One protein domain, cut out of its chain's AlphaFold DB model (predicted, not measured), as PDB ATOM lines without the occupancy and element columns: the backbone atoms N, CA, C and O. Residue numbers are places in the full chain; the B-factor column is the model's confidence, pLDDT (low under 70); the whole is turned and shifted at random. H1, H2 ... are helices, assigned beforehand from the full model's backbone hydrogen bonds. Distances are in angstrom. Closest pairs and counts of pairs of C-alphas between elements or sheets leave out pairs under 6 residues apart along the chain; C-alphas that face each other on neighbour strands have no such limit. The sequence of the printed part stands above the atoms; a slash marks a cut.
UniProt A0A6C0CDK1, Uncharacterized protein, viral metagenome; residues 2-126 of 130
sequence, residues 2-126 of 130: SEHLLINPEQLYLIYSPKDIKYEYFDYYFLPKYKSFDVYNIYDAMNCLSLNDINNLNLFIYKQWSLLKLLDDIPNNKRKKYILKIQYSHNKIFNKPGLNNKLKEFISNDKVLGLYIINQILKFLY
ATOM      1  N   SER A   2     191.053 185.840 191.928       43.22
ATOM      2  CA  SER A   2     191.102 184.924 193.084       43.22
ATOM      3  C   SER A   2     189.912 183.959 193.177       43.22
ATOM      4  O   SER A   2     190.071 182.825 193.608       43.22
ATOM      5  N   GLU A   3     188.728 184.378 192.734       41.94
ATOM      6  CA  GLU A   3     187.491 183.593 192.870       41.94
ATOM      7  C   GLU A   3     187.466 182.327 191.998       41.94
ATOM      8  O   GLU A   3     186.885 181.321 192.392       41.94
ATOM      9  N   HIS A   4     188.162 182.321 190.856       46.69
ATOM     10  CA  HIS A   4     188.270 181.134 189.999       46.69
ATOM     11  C   HIS A   4     189.283 180.099 190.514       46.69
ATOM     12  O   HIS A   4     189.203 178.937 190.127       46.69
ATOM     13  N   LEU A   5     190.187 180.486 191.423       43.38
ATOM     14  CA  LEU A   5     191.143 179.572 192.066       43.38
ATOM     15  C   LEU A   5     190.489 178.716 193.167       43.38
ATOM     16  O   LEU A   5     191.027 177.676 193.533       43.38
ATOM     17  N   LEU A   6     189.313 179.122 193.664       50.41
ATOM     18  CA  LEU A   6     188.545 178.397 194.687       50.41
ATOM     19  C   LEU A   6     187.643 177.292 194.107       50.41
ATOM     20  O   LEU A   6     187.145 176.460 194.859       50.41
ATOM     21  N   ILE A   7     187.421 177.280 192.786       55.69
ATOM     22  CA  ILE A   7     186.457 176.386 192.120       55.69
ATOM     23  C   ILE A   7     187.063 175.001 191.846       55.69
ATOM     24  O   ILE A   7     186.344 174.003 191.855       55.69
ATOM     25  N   ASN A   8     188.380 174.918 191.635       56.06
ATOM     26  CA  ASN A   8     189.084 173.645 191.513       56.06
ATOM     27  C   ASN A   8     190.531 173.764 192.035       56.06
ATOM     28  O   ASN A   8     191.410 174.213 191.294       56.06
ATOM     29  N   PRO A   9     190.809 173.348 193.285       58.03
ATOM     30  CA  PRO A   9     192.143 173.466 193.873       58.03
ATOM     31  C   PRO A   9     193.207 172.642 193.127       58.03
ATOM     32  O   PRO A   9     194.385 172.985 193.181       58.03
ATOM     33  N   GLU A  10     192.825 171.608 192.366       57.84
ATOM     34  CA  GLU A  10     193.767 170.817 191.559       57.84
ATOM     35  C   GLU A  10     194.340 171.615 190.377       57.84
ATOM     36  O   GLU A  10     195.493 171.415 189.991       57.84
ATOM     37  N   GLN A  11     193.579 172.573 189.828       62.03
ATOM     38  CA  GLN A  11     194.079 173.464 188.774       62.03
ATOM     39  C   GLN A  11     195.186 174.392 189.279       62.03
ATOM     40  O   GLN A  11     196.046 174.803 188.503       62.03
ATOM     41  N   LEU A  12     195.217 174.671 190.581       59.19
ATOM     42  CA  LEU A  12     196.241 175.499 191.211       59.19
ATOM     43  C   LEU A  12     197.626 174.843 191.112       59.19
ATOM     44  O   LEU A  12     198.589 175.516 190.761       59.19
ATOM     45  N   TYR A  13     197.706 173.521 191.287       54.91
ATOM     46  CA  TYR A  13     198.937 172.733 191.130       54.91
ATOM     47  C   TYR A  13     199.356 172.522 189.665       54.91
ATOM     48  O   TYR A  13     200.512 172.197 189.395       54.91
ATOM     49  N   LEU A  14     198.433 172.703 188.712       57.56
ATOM     50  CA  LEU A  14     198.734 172.697 187.275       57.56
ATOM     51  C   LEU A  14     199.285 174.048 186.789       57.56
ATOM     52  O   LEU A  14     200.088 174.069 185.860       57.56
ATOM     53  N   ILE A  15     198.864 175.158 187.407       59.44
ATOM     54  CA  ILE A  15     199.301 176.527 187.072       59.44
ATOM     55  C   ILE A  15     200.576 176.910 187.843       59.44
ATOM     56  O   ILE A  15     201.477 177.523 187.281       59.44
ATOM     57  N   TYR A  16     200.656 176.528 189.118       55.97
ATOM     58  CA  TYR A  16     201.826 176.657 189.987       55.97
ATOM     59  C   TYR A  16     202.386 175.265 190.263       55.97
ATOM     60  O   TYR A  16     202.205 174.694 191.338       55.97
ATOM     61  N   SER A  17     203.068 174.689 189.275       56.16
ATOM     62  CA  SER A  17     203.827 173.466 189.517       56.16
ATOM     63  C   SER A  17     204.945 173.784 190.522       56.16
ATOM     64  O   SER A  17     205.748 174.685 190.266       56.16
ATOM     65  N   PRO A  18     205.090 173.035 191.631       55.62
ATOM     66  CA  PRO A  18     206.208 173.208 192.569       55.62
ATOM     67  C   PRO A  18     207.586 173.087 191.895       55.62
ATOM     68  O   PRO A  18     208.585 173.577 192.412       55.62
ATOM     69  N   LYS A  19     207.640 172.472 190.702       54.91
ATOM     70  CA  LYS A  19     208.841 172.362 189.859       54.91
ATOM     71  C   LYS A  19     209.262 173.683 189.206       54.91
ATOM     72  O   LYS A  19     210.407 173.776 188.761       54.91
ATOM     73  N   ASP A  20     208.363 174.661 189.129       53.72
ATOM     74  CA  ASP A  20     208.621 175.987 188.555       53.72
ATOM     75  C   ASP A  20     209.127 176.978 189.615       53.72
ATOM     76  O   ASP A  20     209.839 177.924 189.277       53.72
ATOM     77  N   ILE A  21     208.898 176.696 190.906       59.88
ATOM     78  CA  ILE A  21     209.575 177.341 192.046       59.88
ATOM     79  C   ILE A  21     210.970 176.715 192.202       59.88
ATOM     80  O   ILE A  21     211.314 176.073 193.200       59.88
ATOM     81  N   LYS A  22     211.784 176.822 191.151       48.75
ATOM     82  CA  LYS A  22     213.151 176.303 191.177       48.75
ATOM     83  C   LYS A  22     213.931 177.014 192.288       48.75
ATOM     84  O   LYS A  22     213.841 178.227 192.426       48.75
ATOM     85  N   TYR A  23     214.710 176.231 193.035       53.62
ATOM     86  CA  TYR A  23     215.643 176.615 194.111       53.62
ATOM     87  C   TYR A  23     215.087 176.753 195.541       53.62
ATOM     88  O   TYR A  23     215.864 176.542 196.471       53.62
ATOM     89  N   GLU A  24     213.792 177.009 195.755       62.97
ATOM     90  CA  GLU A  24     213.237 177.160 197.121       62.97
ATOM     91  C   GLU A  24     212.475 175.925 197.623       62.97
ATOM     92  O   GLU A  24     212.499 175.612 198.820       62.97
ATOM     93  N   TYR A  25     211.829 175.193 196.714       73.06
ATOM     94  CA  TYR A  25     211.031 174.025 197.066       73.06
ATOM     95  C   TYR A  25     211.906 172.773 197.229       73.06
ATOM     96  O   TYR A  25     212.644 172.387 196.320       73.06
ATOM     97  N   PHE A  26     211.839 172.128 198.399       81.62
ATOM     98  CA  PHE A  26     212.567 170.891 198.680       81.62
ATOM     99  C   PHE A  26     211.647 169.669 198.568       81.62
ATOM    100  O   PHE A  26     210.660 169.547 199.297       81.62
ATOM    101  N   ASP A  27     212.023 168.721 197.710       80.00
ATOM    102  CA  ASP A  27     211.292 167.469 197.531       80.00
ATOM    103  C   ASP A  27     211.592 166.480 198.666       80.00
ATOM    104  O   ASP A  27     212.652 165.847 198.726       80.00
ATOM    105  N   TYR A  28     210.625 166.298 199.563       82.94
ATOM    106  CA  TYR A  28     210.662 165.222 200.548       82.94
ATOM    107  C   TYR A  28     210.328 163.874 199.893       82.94
ATOM    108  O   TYR A  28     209.372 163.737 199.133       82.94
ATOM    109  N   TYR A  29     211.111 162.843 200.214       82.88
ATOM    110  CA  TYR A  29     210.961 161.493 199.652       82.88
ATOM    111  C   TYR A  29     211.179 160.391 200.698       82.88
ATOM    112  O   TYR A  29     211.596 159.275 200.382       82.88
ATOM    113  N   PHE A  30     210.905 160.706 201.964       85.12
ATOM    114  CA  PHE A  30     210.994 159.761 203.075       85.12
ATOM    115  C   PHE A  30     209.758 158.863 203.211       85.12
ATOM    116  O   PHE A  30     209.841 157.799 203.826       85.12
ATOM    117  N   LEU A  31     208.615 159.274 202.653       82.19
ATOM    118  CA  LEU A  31     207.387 158.491 202.699       82.19
ATOM    119  C   LEU A  31     207.351 157.437 201.585       82.19
ATOM    120  O   LEU A  31     207.716 157.729 200.442       82.19
ATOM    121  N   PRO A  32     206.859 156.217 201.871       76.50
ATOM    122  CA  PRO A  32     206.546 155.260 200.819       76.50
ATOM    123  C   PRO A  32     205.437 155.806 199.907       76.50
ATOM    124  O   PRO A  32     204.693 156.708 200.276       76.50
ATOM    125  N   LYS A  33     205.299 155.254 198.695       76.69
ATOM    126  CA  LYS A  33     204.275 155.710 197.739       76.69
ATOM    127  C   LYS A  33     202.862 155.519 198.315       76.69
ATOM    128  O   LYS A  33     202.377 154.385 198.411       76.69
ATOM    129  N   TYR A  34     202.213 156.631 198.651       69.94
ATOM    130  CA  TYR A  34     200.786 156.732 198.956       69.94
ATOM    131  C   TYR A  34     200.051 157.342 197.755       69.94
ATOM    132  O   TYR A  34     200.659 158.022 196.935       69.94
ATOM    133  N   LYS A  35     198.752 157.058 197.619       62.19
ATOM    134  CA  LYS A  35     197.934 157.556 196.500       62.19
ATOM    135  C   LYS A  35     197.318 158.941 196.752       62.19
ATOM    136  O   LYS A  35     196.733 159.483 195.825       62.19
ATOM    137  N   SER A  36     197.377 159.477 197.974       59.88
ATOM    138  CA  SER A  36     196.614 160.676 198.339       59.88
ATOM    139  C   SER A  36     197.365 161.978 198.063       59.88
ATOM    140  O   SER A  36     198.561 162.104 198.330       59.88
ATOM    141  N   PHE A  37     196.606 162.960 197.578       58.59
ATOM    142  CA  PHE A  37     196.989 164.363 197.420       58.59
ATOM    143  C   PHE A  37     197.500 164.991 198.732       58.59
ATOM    144  O   PHE A  37     198.421 165.801 198.714       58.59
ATOM    145  N   ASP A  38     196.996 164.526 199.880       67.62
ATOM    146  CA  ASP A  38     197.334 165.043 201.215       67.62
ATOM    147  C   ASP A  38     198.829 164.986 201.560       67.62
ATOM    148  O   ASP A  38     199.308 165.772 202.377       67.62
ATOM    149  N   VAL A  39     199.588 164.074 200.940       74.50
ATOM    150  CA  VAL A  39     201.040 163.985 201.149       74.50
ATOM    151  C   VAL A  39     201.754 165.236 200.636       74.50
ATOM    152  O   VAL A  39     202.685 165.708 201.286       74.50
ATOM    153  N   TYR A  40     201.300 165.800 199.516       76.25
ATOM    154  CA  TYR A  40     201.883 167.022 198.971       76.25
ATOM    155  C   TYR A  40     201.573 168.230 199.853       76.25
ATOM    156  O   TYR A  40     202.491 168.974 200.167       76.25
ATOM    157  N   ASN A  41     200.358 168.335 200.397       78.12
ATOM    158  CA  ASN A  41     200.014 169.386 201.367       78.12
ATOM    159  C   ASN A  41     200.909 169.346 202.619       78.12
ATOM    160  O   ASN A  41     201.285 170.382 203.167       78.12
ATOM    161  N   ILE A  42     201.274 168.145 203.085       83.12
ATOM    162  CA  ILE A  42     202.213 167.990 204.205       83.12
ATOM    163  C   ILE A  42     203.608 168.474 203.803       83.12
ATOM    164  O   ILE A  42     204.264 169.158 204.587       83.12
ATOM    165  N   TYR A  43     204.072 168.132 202.602       85.12
ATOM    166  CA  TYR A  43     205.372 168.578 202.104       85.12
ATOM    167  C   TYR A  43     205.427 170.088 201.885       85.12
ATOM    168  O   TYR A  43     206.439 170.695 202.232       85.12
ATOM    169  N   ASP A  44     204.344 170.691 201.400       82.00
ATOM    170  CA  ASP A  44     204.188 172.138 201.279       82.00
ATOM    171  C   ASP A  44     204.330 172.792 202.660       82.00
ATOM    172  O   ASP A  44     205.187 173.652 202.868       82.00
ATOM    173  N   ALA A  45     203.583 172.302 203.654       84.81
ATOM    174  CA  ALA A  45     203.657 172.818 205.019       84.81
ATOM    175  C   ALA A  45     205.050 172.630 205.652       84.81
ATOM    176  O   ALA A  45     205.568 173.540 206.301       84.81
ATOM    177  N   MET A  46     205.693 171.478 205.439       87.56
ATOM    178  CA  MET A  46     207.062 171.231 205.903       87.56
ATOM    179  C   MET A  46     208.082 172.145 205.217       87.56
ATOM    180  O   MET A  46     209.073 172.532 205.838       87.56
ATOM    181  N   ASN A  47     207.852 172.506 203.954       87.00
ATOM    182  CA  ASN A  47     208.719 173.422 203.225       87.00
ATOM    183  C   ASN A  47     208.687 174.848 203.785       87.00
ATOM    184  O   ASN A  47     209.711 175.531 203.696       87.00
ATOM    185  N   CYS A  48     207.588 175.253 204.418       86.62
ATOM    186  CA  CYS A  48     207.451 176.549 205.084       86.62
ATOM    187  C   CYS A  48     208.141 176.625 206.458       86.62
ATOM    188  O   CYS A  48     208.259 177.712 207.020       86.62
ATOM    189  N   LEU A  49     208.596 175.501 207.025       88.50
ATOM    190  CA  LEU A  49     209.226 175.490 208.345       88.50
ATOM    191  C   LEU A  49     210.638 176.086 208.316       88.50
ATOM    192  O   LEU A  49     211.464 175.751 207.459       88.50
ATOM    193  N   SER A  50     210.946 176.904 209.325       90.31
ATOM    194  CA  SER A  50     212.311 177.370 209.571       90.31
ATOM    195  C   SER A  50     213.219 176.210 210.005       90.31
ATOM    196  O   SER A  50     212.758 175.163 210.464       90.31
ATOM    197  N   LEU A  51     214.543 176.389 209.932       89.06
ATOM    198  CA  LEU A  51     215.487 175.371 210.416       89.06
ATOM    199  C   LEU A  51     215.303 175.059 211.913       89.06
ATOM    200  O   LEU A  51     215.518 173.924 212.348       89.06
ATOM    201  N   ASN A  52     214.904 176.055 212.705       91.81
ATOM    202  CA  ASN A  52     214.618 175.859 214.120       91.81
ATOM    203  C   ASN A  52     213.378 174.972 214.306       91.81
ATOM    204  O   ASN A  52     213.416 174.006 215.066       91.81
ATOM    205  N   ASP A  53     212.320 175.223 213.534       91.94
ATOM    206  CA  ASP A  53     211.085 174.434 213.594       91.94
ATOM    207  C   ASP A  53     211.279 173.014 213.062       91.94
ATOM    208  O   ASP A  53     210.745 172.065 213.630       91.94
ATOM    209  N   ILE A  54     212.120 172.833 212.041       91.00
ATOM    210  CA  ILE A  54     212.555 171.513 211.556       91.00
ATOM    211  C   ILE A  54     213.259 170.724 212.668       91.00
ATOM    212  O   ILE A  54     213.029 169.521 212.830       91.00
ATOM    213  N   ASN A  55     214.111 171.385 213.455       91.62
ATOM    214  CA  ASN A  55     214.761 170.751 214.599       91.62
ATOM    215  C   ASN A  55     213.754 170.395 215.698       91.62
ATOM    216  O   ASN A  55     213.805 169.280 216.223       91.62
ATOM    217  N   ASN A  56     212.814 171.292 215.995       92.75
ATOM    218  CA  ASN A  56     211.733 171.038 216.947       92.75
ATOM    219  C   ASN A  56     210.849 169.864 216.503       92.75
ATOM    220  O   ASN A  56     210.534 168.998 217.318       92.75
ATOM    221  N   LEU A  57     210.525 169.773 215.211       92.56
ATOM    222  CA  LEU A  57     209.787 168.656 214.627       92.56
ATOM    223  C   LEU A  57     210.543 167.332 214.809       92.56
ATOM    224  O   LEU A  57     209.964 166.342 215.248       92.56
ATOM    225  N   ASN A  58     211.846 167.304 214.527       92.62
ATOM    226  CA  ASN A  58     212.681 166.116 214.741       92.62
ATOM    227  C   ASN A  58     212.733 165.692 216.217       92.62
ATOM    228  O   ASN A  58     212.623 164.502 216.520       92.62
ATOM    229  N   LEU A  59     212.848 166.650 217.142       92.44
ATOM    230  CA  LEU A  59     212.789 166.375 218.581       92.44
ATOM    231  C   LEU A  59     211.419 165.832 218.999       92.44
ATOM    232  O   LEU A  59     211.342 164.878 219.777       92.44
ATOM    233  N   PHE A  60     210.342 166.398 218.454       93.00
ATOM    234  CA  PHE A  60     208.986 165.927 218.693       93.00
ATOM    235  C   PHE A  60     208.810 164.483 218.215       93.00
ATOM    236  O   PHE A  60     208.399 163.628 218.999       93.00
ATOM    237  N   ILE A  61     209.202 164.177 216.975       92.06
ATOM    238  CA  ILE A  61     209.150 162.819 216.414       92.06
ATOM    239  C   ILE A  61     209.965 161.844 217.272       92.06
ATOM    240  O   ILE A  61     209.475 160.761 217.597       92.06
ATOM    241  N   TYR A  62     211.172 162.235 217.697       91.56
ATOM    242  CA  TYR A  62     212.004 161.414 218.579       91.56
ATOM    243  C   TYR A  62     211.297 161.097 219.898       91.56
ATOM    244  O   TYR A  62     211.239 159.933 220.303       91.56
ATOM    245  N   LYS A  63     210.706 162.109 220.541       90.94
ATOM    246  CA  LYS A  63     209.953 161.936 221.786       90.94
ATOM    247  C   LYS A  63     208.775 160.980 221.585       90.94
ATOM    248  O   LYS A  63     208.651 160.009 222.329       90.94
ATOM    249  N   GLN A  64     207.962 161.191 220.551       90.00
ATOM    250  CA  GLN A  64     206.822 160.315 220.251       90.00
ATOM    251  C   GLN A  64     207.267 158.876 219.967       90.00
ATOM    252  O   GLN A  64     206.615 157.922 220.385       90.00
ATOM    253  N   TRP A  65     208.404 158.695 219.298       87.00
ATOM    254  CA  TRP A  65     208.969 157.372 219.058       87.00
ATOM    255  C   TRP A  65     209.447 156.680 220.337       87.00
ATOM    256  O   TRP A  65     209.169 155.497 220.536       87.00
ATOM    257  N   SER A  66     210.142 157.403 221.220       85.94
ATOM    258  CA  SER A  66     210.574 156.844 222.507       85.94
ATOM    259  C   SER A  66     209.390 156.393 223.361       85.94
ATOM    260  O   SER A  66     209.455 155.323 223.959       85.94
ATOM    261  N   LEU A  67     208.285 157.146 223.344       86.56
ATOM    262  CA  LEU A  67     207.054 156.769 224.032       86.56
ATOM    263  C   LEU A  67     206.439 155.516 223.412       86.56
ATOM    264  O   LEU A  67     206.101 154.588 224.136       86.56
ATOM    265  N   LEU A  68     206.373 155.438 222.078       83.88
ATOM    266  CA  LEU A  68     205.856 154.255 221.386       83.88
ATOM    267  C   LEU A  68     206.625 152.979 221.764       83.88
ATOM    268  O   LEU A  68     206.012 151.930 221.932       83.88
ATOM    269  N   LYS A  69     207.952 153.054 221.934       79.38
ATOM    270  CA  LYS A  69     208.762 151.909 222.389       79.38
ATOM    271  C   LYS A  69     208.422 151.434 223.803       79.38
ATOM    272  O   LYS A  69     208.651 150.263 224.093       79.38
ATOM    273  N   LEU A  70     207.931 152.331 224.657       75.81
ATOM    274  CA  LEU A  70     207.569 152.042 226.045       75.81
ATOM    275  C   LEU A  70     206.138 151.510 226.189       75.81
ATOM    276  O   LEU A  70     205.808 150.961 227.234       75.81
ATOM    277  N   LEU A  71     205.287 151.663 225.171       72.50
ATOM    278  CA  LEU A  71     203.910 151.178 225.223       72.50
ATOM    279  C   LEU A  71     203.870 149.648 225.117       72.50
ATOM    280  O   LEU A  71     204.233 149.060 224.091       72.50
ATOM    281  N   ASP A  72     203.384 149.004 226.178       57.72
ATOM    282  CA  ASP A  72     203.273 147.547 226.247       57.72
ATOM    283  C   ASP A  72     202.123 146.970 225.421       57.72
ATOM    284  O   ASP A  72     202.228 145.827 224.968       57.72
ATOM    285  N   ASP A  73     201.122 147.796 225.112       57.94
ATOM    286  CA  ASP A  73     199.923 147.439 224.345       57.94
ATOM    287  C   ASP A  73     200.186 147.152 222.863       57.94
ATOM    288  O   ASP A  73     199.282 146.730 222.139       57.94
ATOM    289  N   ILE A  74     201.417 147.352 222.372       63.56
ATOM    290  CA  ILE A  74     201.776 146.869 221.039       63.56
ATOM    291  C   ILE A  74     201.714 145.336 221.097       63.56
ATOM    292  O   ILE A  74     202.524 144.738 221.814       63.56
ATOM    293  N   PRO A  75     200.801 144.679 220.350       57.78
ATOM    294  CA  PRO A  75     200.623 143.235 220.432       57.78
ATOM    295  C   PRO A  75     201.971 142.536 220.255       57.78
ATOM    296  O   PRO A  75     202.781 142.962 219.434       57.78
ATOM    297  N   ASN A  76     202.233 141.495 221.050       59.62
ATOM    298  CA  ASN A  76     203.548 140.862 221.199       59.62
ATOM    299  C   ASN A  76     203.949 140.050 219.947       59.62
ATOM    300  O   ASN A  76     204.006 138.823 219.937       59.62
ATOM    301  N   ASN A  77     204.168 140.753 218.841       69.38
ATOM    302  CA  ASN A  77     204.339 140.218 217.501       69.38
ATOM    303  C   ASN A  77     205.723 140.590 216.936       69.38
ATOM    304  O   ASN A  77     206.479 141.390 217.496       69.38
ATOM    305  N   LYS A  78     206.081 139.993 215.790       73.88
ATOM    306  CA  LYS A  78     207.355 140.249 215.085       73.88
ATOM    307  C   LYS A  78     207.615 141.750 214.857       73.88
ATOM    308  O   LYS A  78     208.767 142.173 214.818       73.88
ATOM    309  N   ARG A  79     206.547 142.550 214.763       74.56
ATOM    310  CA  ARG A  79     206.592 143.996 214.543       74.56
ATOM    311  C   ARG A  79     207.089 144.776 215.764       74.56
ATOM    312  O   ARG A  79     207.956 145.624 215.581       74.56
ATOM    313  N   LYS A  80     206.648 144.447 216.991       76.94
ATOM    314  CA  LYS A  80     207.192 145.042 218.236       76.94
ATOM    315  C   LYS A  80     208.710 144.849 218.313       76.94
ATOM    316  O   LYS A  80     209.452 145.802 218.521       76.94
ATOM    317  N   LYS A  81     209.189 143.629 218.032       76.19
ATOM    318  CA  LYS A  81     210.633 143.322 217.992       76.19
ATOM    319  C   LYS A  81     211.383 144.155 216.948       76.19
ATOM    320  O   LYS A  81     212.500 144.580 217.216       76.19
ATOM    321  N   TYR A  82     210.795 144.384 215.774       78.31
ATOM    322  CA  TYR A  82     211.396 145.226 214.735       78.31
ATOM    323  C   TYR A  82     211.458 146.702 215.159       78.31
ATOM    324  O   TYR A  82     212.526 147.305 215.102       78.31
ATOM    325  N   ILE A  83     210.359 147.249 215.689       77.81
ATOM    326  CA  ILE A  83     210.277 148.622 216.219       77.81
ATOM    327  C   ILE A  83     211.338 148.871 217.297       77.81
ATOM    328  O   ILE A  83     212.043 149.880 217.263       77.81
ATOM    329  N   LEU A  84     211.508 147.933 218.232       78.00
ATOM    330  CA  LEU A  84     212.503 148.053 219.299       78.00
ATOM    331  C   LEU A  84     213.942 148.107 218.761       78.00
ATOM    332  O   LEU A  84     214.754 148.857 219.309       78.00
ATOM    333  N   LYS A  85     214.235 147.379 217.671       79.25
ATOM    334  CA  LYS A  85     215.556 147.351 217.018       79.25
ATOM    335  C   LYS A  85     215.909 148.649 216.291       79.25
ATOM    336  O   LYS A  85     217.089 148.973 216.212       79.25
ATOM    337  N   ILE A  86     214.928 149.384 215.765       80.88
ATOM    338  CA  ILE A  86     215.189 150.639 215.046       80.88
ATOM    339  C   ILE A  86     215.792 151.660 216.014       80.88
ATOM    340  O   ILE A  86     215.183 152.019 217.028       80.88
ATOM    341  N   GLN A  87     216.976 152.167 215.691       77.06
ATOM    342  CA  GLN A  87     217.600 153.258 216.427       77.06
ATOM    343  C   GLN A  87     217.204 154.589 215.787       77.06
ATOM    344  O   GLN A  87     217.479 154.842 214.622       77.06
ATOM    345  N   TYR A  88     216.550 155.444 216.569       83.25
ATOM    346  CA  TYR A  88     216.269 156.828 216.205       83.25
ATOM    347  C   TYR A  88     216.797 157.700 217.335       83.25
ATOM    348  O   TYR A  88     216.539 157.388 218.495       83.25
ATOM    349  N   SER A  89     217.565 158.741 217.016       83.38
ATOM    350  CA  SER A  89     218.263 159.586 217.992       83.38
ATOM    351  C   SER A  89     217.814 161.041 217.901       83.38
ATOM    352  O   SER A  89     217.325 161.491 216.867       83.38
ATOM    353  N   HIS A  90     218.025 161.815 218.964       81.44
ATOM    354  CA  HIS A  90     217.661 163.233 219.037       81.44
ATOM    355  C   HIS A  90     218.662 164.167 218.328       81.44
ATOM    356  O   HIS A  90     218.621 165.379 218.527       81.44
ATOM    357  N   ASN A  91     219.572 163.627 217.507       85.88
ATOM    358  CA  ASN A  91     220.626 164.404 216.856       85.88
ATOM    359  C   ASN A  91     220.038 165.602 216.098       85.88
ATOM    360  O   ASN A  91     219.063 165.433 215.349       85.88
ATOM    361  N   LYS A  92     220.652 166.779 216.300       86.81
ATOM    362  CA  LYS A  92     220.314 168.017 215.592       86.81
ATOM    363  C   LYS A  92     220.462 167.827 214.088       86.81
ATOM    364  O   LYS A  92     221.335 167.101 213.614       86.81
ATOM    365  N   ILE A  93     219.598 168.510 213.357       89.19
ATOM    366  CA  ILE A  93     219.554 168.518 211.905       89.19
ATOM    367  C   ILE A  93     219.958 169.910 211.434       89.19
ATOM    368  O   ILE A  93     219.452 170.922 211.917       89.19
ATOM    369  N   PHE A  94     220.871 169.955 210.470       85.38
ATOM    370  CA  PHE A  94     221.419 171.209 209.959       85.38
ATOM    371  C   PHE A  94     220.701 171.712 208.700       85.38
ATOM    372  O   PHE A  94     220.882 172.864 208.324       85.38
ATOM    373  N   ASN A  95     219.887 170.874 208.046       87.25
ATOM    374  CA  ASN A  95     219.161 171.221 206.822       87.25
ATOM    375  C   ASN A  95     217.982 170.259 206.531       87.25
ATOM    376  O   ASN A  95     217.902 169.161 207.086       87.25
ATOM    377  N   LYS A  96     217.071 170.648 205.623       88.88
ATOM    378  CA  LYS A  96     215.939 169.808 205.167       88.88
ATOM    379  C   LYS A  96     216.366 168.415 204.640       88.88
ATOM    380  O   LYS A  96     215.732 167.433 205.040       88.88
ATOM    381  N   PRO A  97     217.451 168.270 203.842       89.88
ATOM    382  CA  PRO A  97     217.971 166.964 203.426       89.88
ATOM    383  C   PRO A  97     218.310 166.024 204.587       89.88
ATOM    384  O   PRO A  97     218.002 164.835 204.522       89.88
ATOM    385  N   GLY A  98     218.901 166.546 205.663       88.81
ATOM    386  CA  GLY A  98     219.240 165.764 206.849       88.81
ATOM    387  C   GLY A  98     218.004 165.160 207.515       88.81
ATOM    388  O   GLY A  98     218.024 163.986 207.885       88.81
ATOM    389  N   LEU A  99     216.902 165.918 207.596       90.06
ATOM    390  CA  LEU A  99     215.622 165.390 208.080       90.06
ATOM    391  C   LEU A  99     215.069 164.314 207.150       90.06
ATOM    392  O   LEU A  99     214.675 163.251 207.622       90.06
ATOM    393  N   ASN A 100     215.070 164.571 205.844       90.75
ATOM    394  CA  ASN A 100     214.548 163.641 204.848       90.75
ATOM    395  C   ASN A 100     215.279 162.290 204.889       90.75
ATOM    396  O   ASN A 100     214.637 161.246 204.979       90.75
ATOM    397  N   ASN A 101     216.614 162.298 204.910       89.94
ATOM    398  CA  ASN A 101     217.416 161.073 204.976       89.94
ATOM    399  C   ASN A 101     217.174 160.308 206.278       89.94
ATOM    400  O   ASN A 101     216.921 159.106 206.253       89.94
ATOM    401  N   LYS A 102     217.162 161.019 207.408       90.00
ATOM    402  CA  LYS A 102     216.938 160.410 208.718       90.00
ATOM    403  C   LYS A 102     215.545 159.789 208.832       90.00
ATOM    404  O   LYS A 102     215.414 158.676 209.331       90.00
ATOM    405  N   LEU A 103     214.503 160.476 208.357       89.75
ATOM    406  CA  LEU A 103     213.143 159.927 208.323       89.75
ATOM    407  C   LEU A 103     213.030 158.751 207.349       89.75
ATOM    408  O   LEU A 103     212.331 157.788 207.648       89.75
ATOM    409  N   LYS A 104     213.739 158.790 206.219       89.44
ATOM    410  CA  LYS A 104     213.749 157.705 205.231       89.44
ATOM    411  C   LYS A 104     214.365 156.426 205.796       89.44
ATOM    412  O   LYS A 104     213.761 155.361 205.677       89.44
ATOM    413  N   GLU A 105     215.532 156.526 206.432       85.75
ATOM    414  CA  GLU A 105     216.172 155.401 207.129       85.75
ATOM    415  C   GLU A 105     215.266 154.862 208.236       85.75
ATOM    416  O   GLU A 105     215.017 153.659 208.327       85.75
ATOM    417  N   PHE A 106     214.704 155.775 209.026       83.31
ATOM    418  CA  PHE A 106     213.812 155.452 210.124       83.31
ATOM    419  C   PHE A 106     212.541 154.709 209.679       83.31
ATOM    420  O   PHE A 106     212.149 153.738 210.322       83.31
ATOM    421  N   ILE A 107     211.911 155.128 208.577       84.31
ATOM    422  CA  ILE A 107     210.683 154.510 208.059       84.31
ATOM    423  C   ILE A 107     210.982 153.218 207.295       84.31
ATOM    424  O   ILE A 107     210.147 152.318 207.302       84.31
ATOM    425  N   SER A 108     212.150 153.084 206.651       76.94
ATOM    426  CA  SER A 108     212.571 151.855 205.950       76.94
ATOM    427  C   SER A 108     211.510 151.295 204.974       76.94
ATOM    428  O   SER A 108     211.346 150.084 204.845       76.94
ATOM    429  N   ASN A 109     210.760 152.168 204.286       72.50
ATOM    430  CA  ASN A 109     209.604 151.824 203.433       72.50
ATOM    431  C   ASN A 109     208.419 151.123 204.139       72.50
ATOM    432  O   ASN A 109     207.511 150.620 203.469       72.50
ATOM    433  N   ASP A 110     208.361 151.118 205.469       81.31
ATOM    434  CA  ASP A 110     207.208 150.623 206.212       81.31
ATOM    435  C   ASP A 110     206.036 151.615 206.107       81.31
ATOM    436  O   ASP A 110     206.044 152.700 206.688       81.31
ATOM    437  N   LYS A 111     204.978 151.218 205.389       82.44
ATOM    438  CA  LYS A 111     203.776 152.043 205.186       82.44
ATOM    439  C   LYS A 111     203.036 152.398 206.473       82.44
ATOM    440  O   LYS A 111     202.424 153.461 206.521       82.44
ATOM    441  N   VAL A 112     203.044 151.549 207.497       82.44
ATOM    442  CA  VAL A 112     202.351 151.873 208.758       82.44
ATOM    443  C   VAL A 112     203.184 152.857 209.564       82.44
ATOM    444  O   VAL A 112     202.636 153.802 210.123       82.44
ATOM    445  N   LEU A 113     204.507 152.680 209.576       83.12
ATOM    446  CA  LEU A 113     205.407 153.625 210.233       83.12
ATOM    447  C   LEU A 113     205.407 154.985 209.520       83.12
ATOM    448  O   LEU A 113     205.390 156.021 210.179       83.12
ATOM    449  N   GLY A 114     205.326 154.987 208.189       85.81
ATOM    450  CA  GLY A 114     205.127 156.203 207.403       85.81
ATOM    451  C   GLY A 114     203.825 156.925 207.765       85.81
ATOM    452  O   GLY A 114     203.858 158.124 208.023       85.81
ATOM    453  N   LEU A 115     202.704 156.203 207.898       85.44
ATOM    454  CA  LEU A 115     201.427 156.782 208.345       85.44
ATOM    455  C   LEU A 115     201.503 157.323 209.776       85.44
ATOM    456  O   LEU A 115     200.976 158.396 210.063       85.44
ATOM    457  N   TYR A 116     202.180 156.603 210.674       87.19
ATOM    458  CA  TYR A 116     202.419 157.076 212.034       87.19
ATOM    459  C   TYR A 116     203.178 158.405 212.028       87.19
ATOM    460  O   TYR A 116     202.754 159.350 212.689       87.19
ATOM    461  N   ILE A 117     204.256 158.503 211.249       88.19
ATOM    462  CA  ILE A 117     205.063 159.722 211.155       88.19
ATOM    463  C   ILE A 117     204.282 160.874 210.532       88.19
ATOM    464  O   ILE A 117     204.335 161.975 211.075       88.19
ATOM    465  N   ILE A 118     203.501 160.624 209.476       88.56
ATOM    466  CA  ILE A 118     202.576 161.616 208.909       88.56
ATOM    467  C   ILE A 118     201.662 162.181 209.999       88.56
ATOM    468  O   ILE A 118     201.557 163.394 210.145       88.56
ATOM    469  N   ASN A 119     201.048 161.314 210.805       87.75
ATOM    470  CA  ASN A 119     200.158 161.748 211.878       87.75
ATOM    471  C   ASN A 119     200.896 162.599 212.929       87.75
ATOM    472  O   ASN A 119     200.379 163.622 213.372       87.75
ATOM    473  N   GLN A 120     202.128 162.235 213.300       90.06
ATOM    474  CA  GLN A 120     202.917 163.054 214.231       90.06
ATOM    475  C   GLN A 120     203.302 164.415 213.636       90.06
ATOM    476  O   GLN A 120     203.253 165.416 214.347       90.06
ATOM    477  N   ILE A 121     203.642 164.473 212.345       90.88
ATOM    478  CA  ILE A 121     203.909 165.735 211.641       90.88
ATOM    479  C   ILE A 121     202.651 166.608 211.632       90.88
ATOM    480  O   ILE A 121     202.725 167.783 211.978       90.88
ATOM    481  N   LEU A 122     201.485 166.038 211.318       89.00
ATOM    482  CA  LEU A 122     200.220 166.772 211.322       89.00
ATOM    483  C   LEU A 122     199.879 167.329 212.706       89.00
ATOM    484  O   LEU A 122     199.519 168.494 212.805       89.00
ATOM    485  N   LYS A 123     200.057 166.545 213.775       89.69
ATOM    486  CA  LYS A 123     199.862 167.026 215.155       89.69
ATOM    487  C   LYS A 123     200.810 168.162 215.532       89.69
ATOM    488  O   LYS A 123     200.436 169.018 216.325       89.69
ATOM    489  N   PHE A 124     202.033 168.141 215.008       90.88
ATOM    490  CA  PHE A 124     203.002 169.210 215.226       90.88
ATOM    491  C   PHE A 124     202.609 170.489 214.476       90.88
ATOM    492  O   PHE A 124     202.656 171.569 215.054       90.88
ATOM    493  N   LEU A 125     202.210 170.364 213.207       87.81
ATOM    494  CA  LEU A 125     201.826 171.492 212.353       87.81
ATOM    495  C   LEU A 125     200.488 172.117 212.768       87.81
ATOM    496  O   LEU A 125     200.333 173.334 212.748       87.81
ATOM    497  N   TYR A 126     199.532 171.278 213.157       86.12
ATOM    498  CA  TYR A 126     198.170 171.655 213.509       86.12
ATOM    499  C   TYR A 126     197.823 171.068 214.879       86.12
ATOM    500  O   TYR A 126     197.089 170.077 214.965       86.12
TER     501      TYR A 126
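AT A GLANCE: This is residues 2 to 126 of the 130 residues of an uncharacterized protein of viral metagenome (UniProt A0A6C0CDK1). Long helix H4 is crossed by H7 on one side, with H6 running beside part of H4 at a shallow angle and H3 crossing H7. H5 sits past the last residues of H4, while H1 and H2 form a small head at the opposite end of the long axis, away from this body. The printed part has 125 residues with seven named helices, H1 to H7 in order, and no named strand; the class is all helix. It is only just compact, close to loose, with a radius of gyration of the C-alphas of 16.6 A, and elongated, spanning 53 by 30 by 23 A.

IN THESE COORDINATES: H1 is residues 3 to 6, beginning at C-alpha 3 (187.491, 183.593, 192.870), and H2 residues 9 to 15. H3 is residues 38 to 47, 14.3 A long. H4, residues 51 to 70, measures 29.2 A. H5 is residues 78 to 85, H6 residues 96 to 107, 16.4 A. H7, residues 111 to 125, measures 20.8 A and ends at C-alpha 125 (201.826, 171.492, 212.353).

HOW THE PARTS SIT: H1 is close to but not clearly touching H2, C-alphas of Leu 5 and Leu 12 being closest at 6.6 A. H2 and H3 are apart. H3 touches H7 at a steep tilt of 51 degrees, closest at C-alphas Ile 42 and Leu 122, 7.5 A. H4, with residues 57 to 64 alone, touches H7 at 52 degrees, a steep tilt, opposite ways; C-alphas Ile 61 and Gln 120 are closest, 6.6 A. H4 residues 51 to 58 alone touch H6 residues 96 to 99 alone, at a shallow tilt of 14 degrees, the same way; the closest C-alphas, Asn 58 and Leu 99, are 7.3 A apart. H5 is close to but not clearly touching H4, C-alphas Lys 69 and Leu 84 closest at 6.2 A. Every O i to N i+4 pair is within hydrogen-bond range in H3 to H7, and 2 of 3 in H2.

THE WHOLE: The farthest C-alphas, Ser 2 and Asn 76, are 53.7 A apart. The printed part has no cut; the link H2 to H3, 22 residues, is long. The model's pLDDT is under 70 at residues 2 to 24, 34 to 38 and 72 to 77.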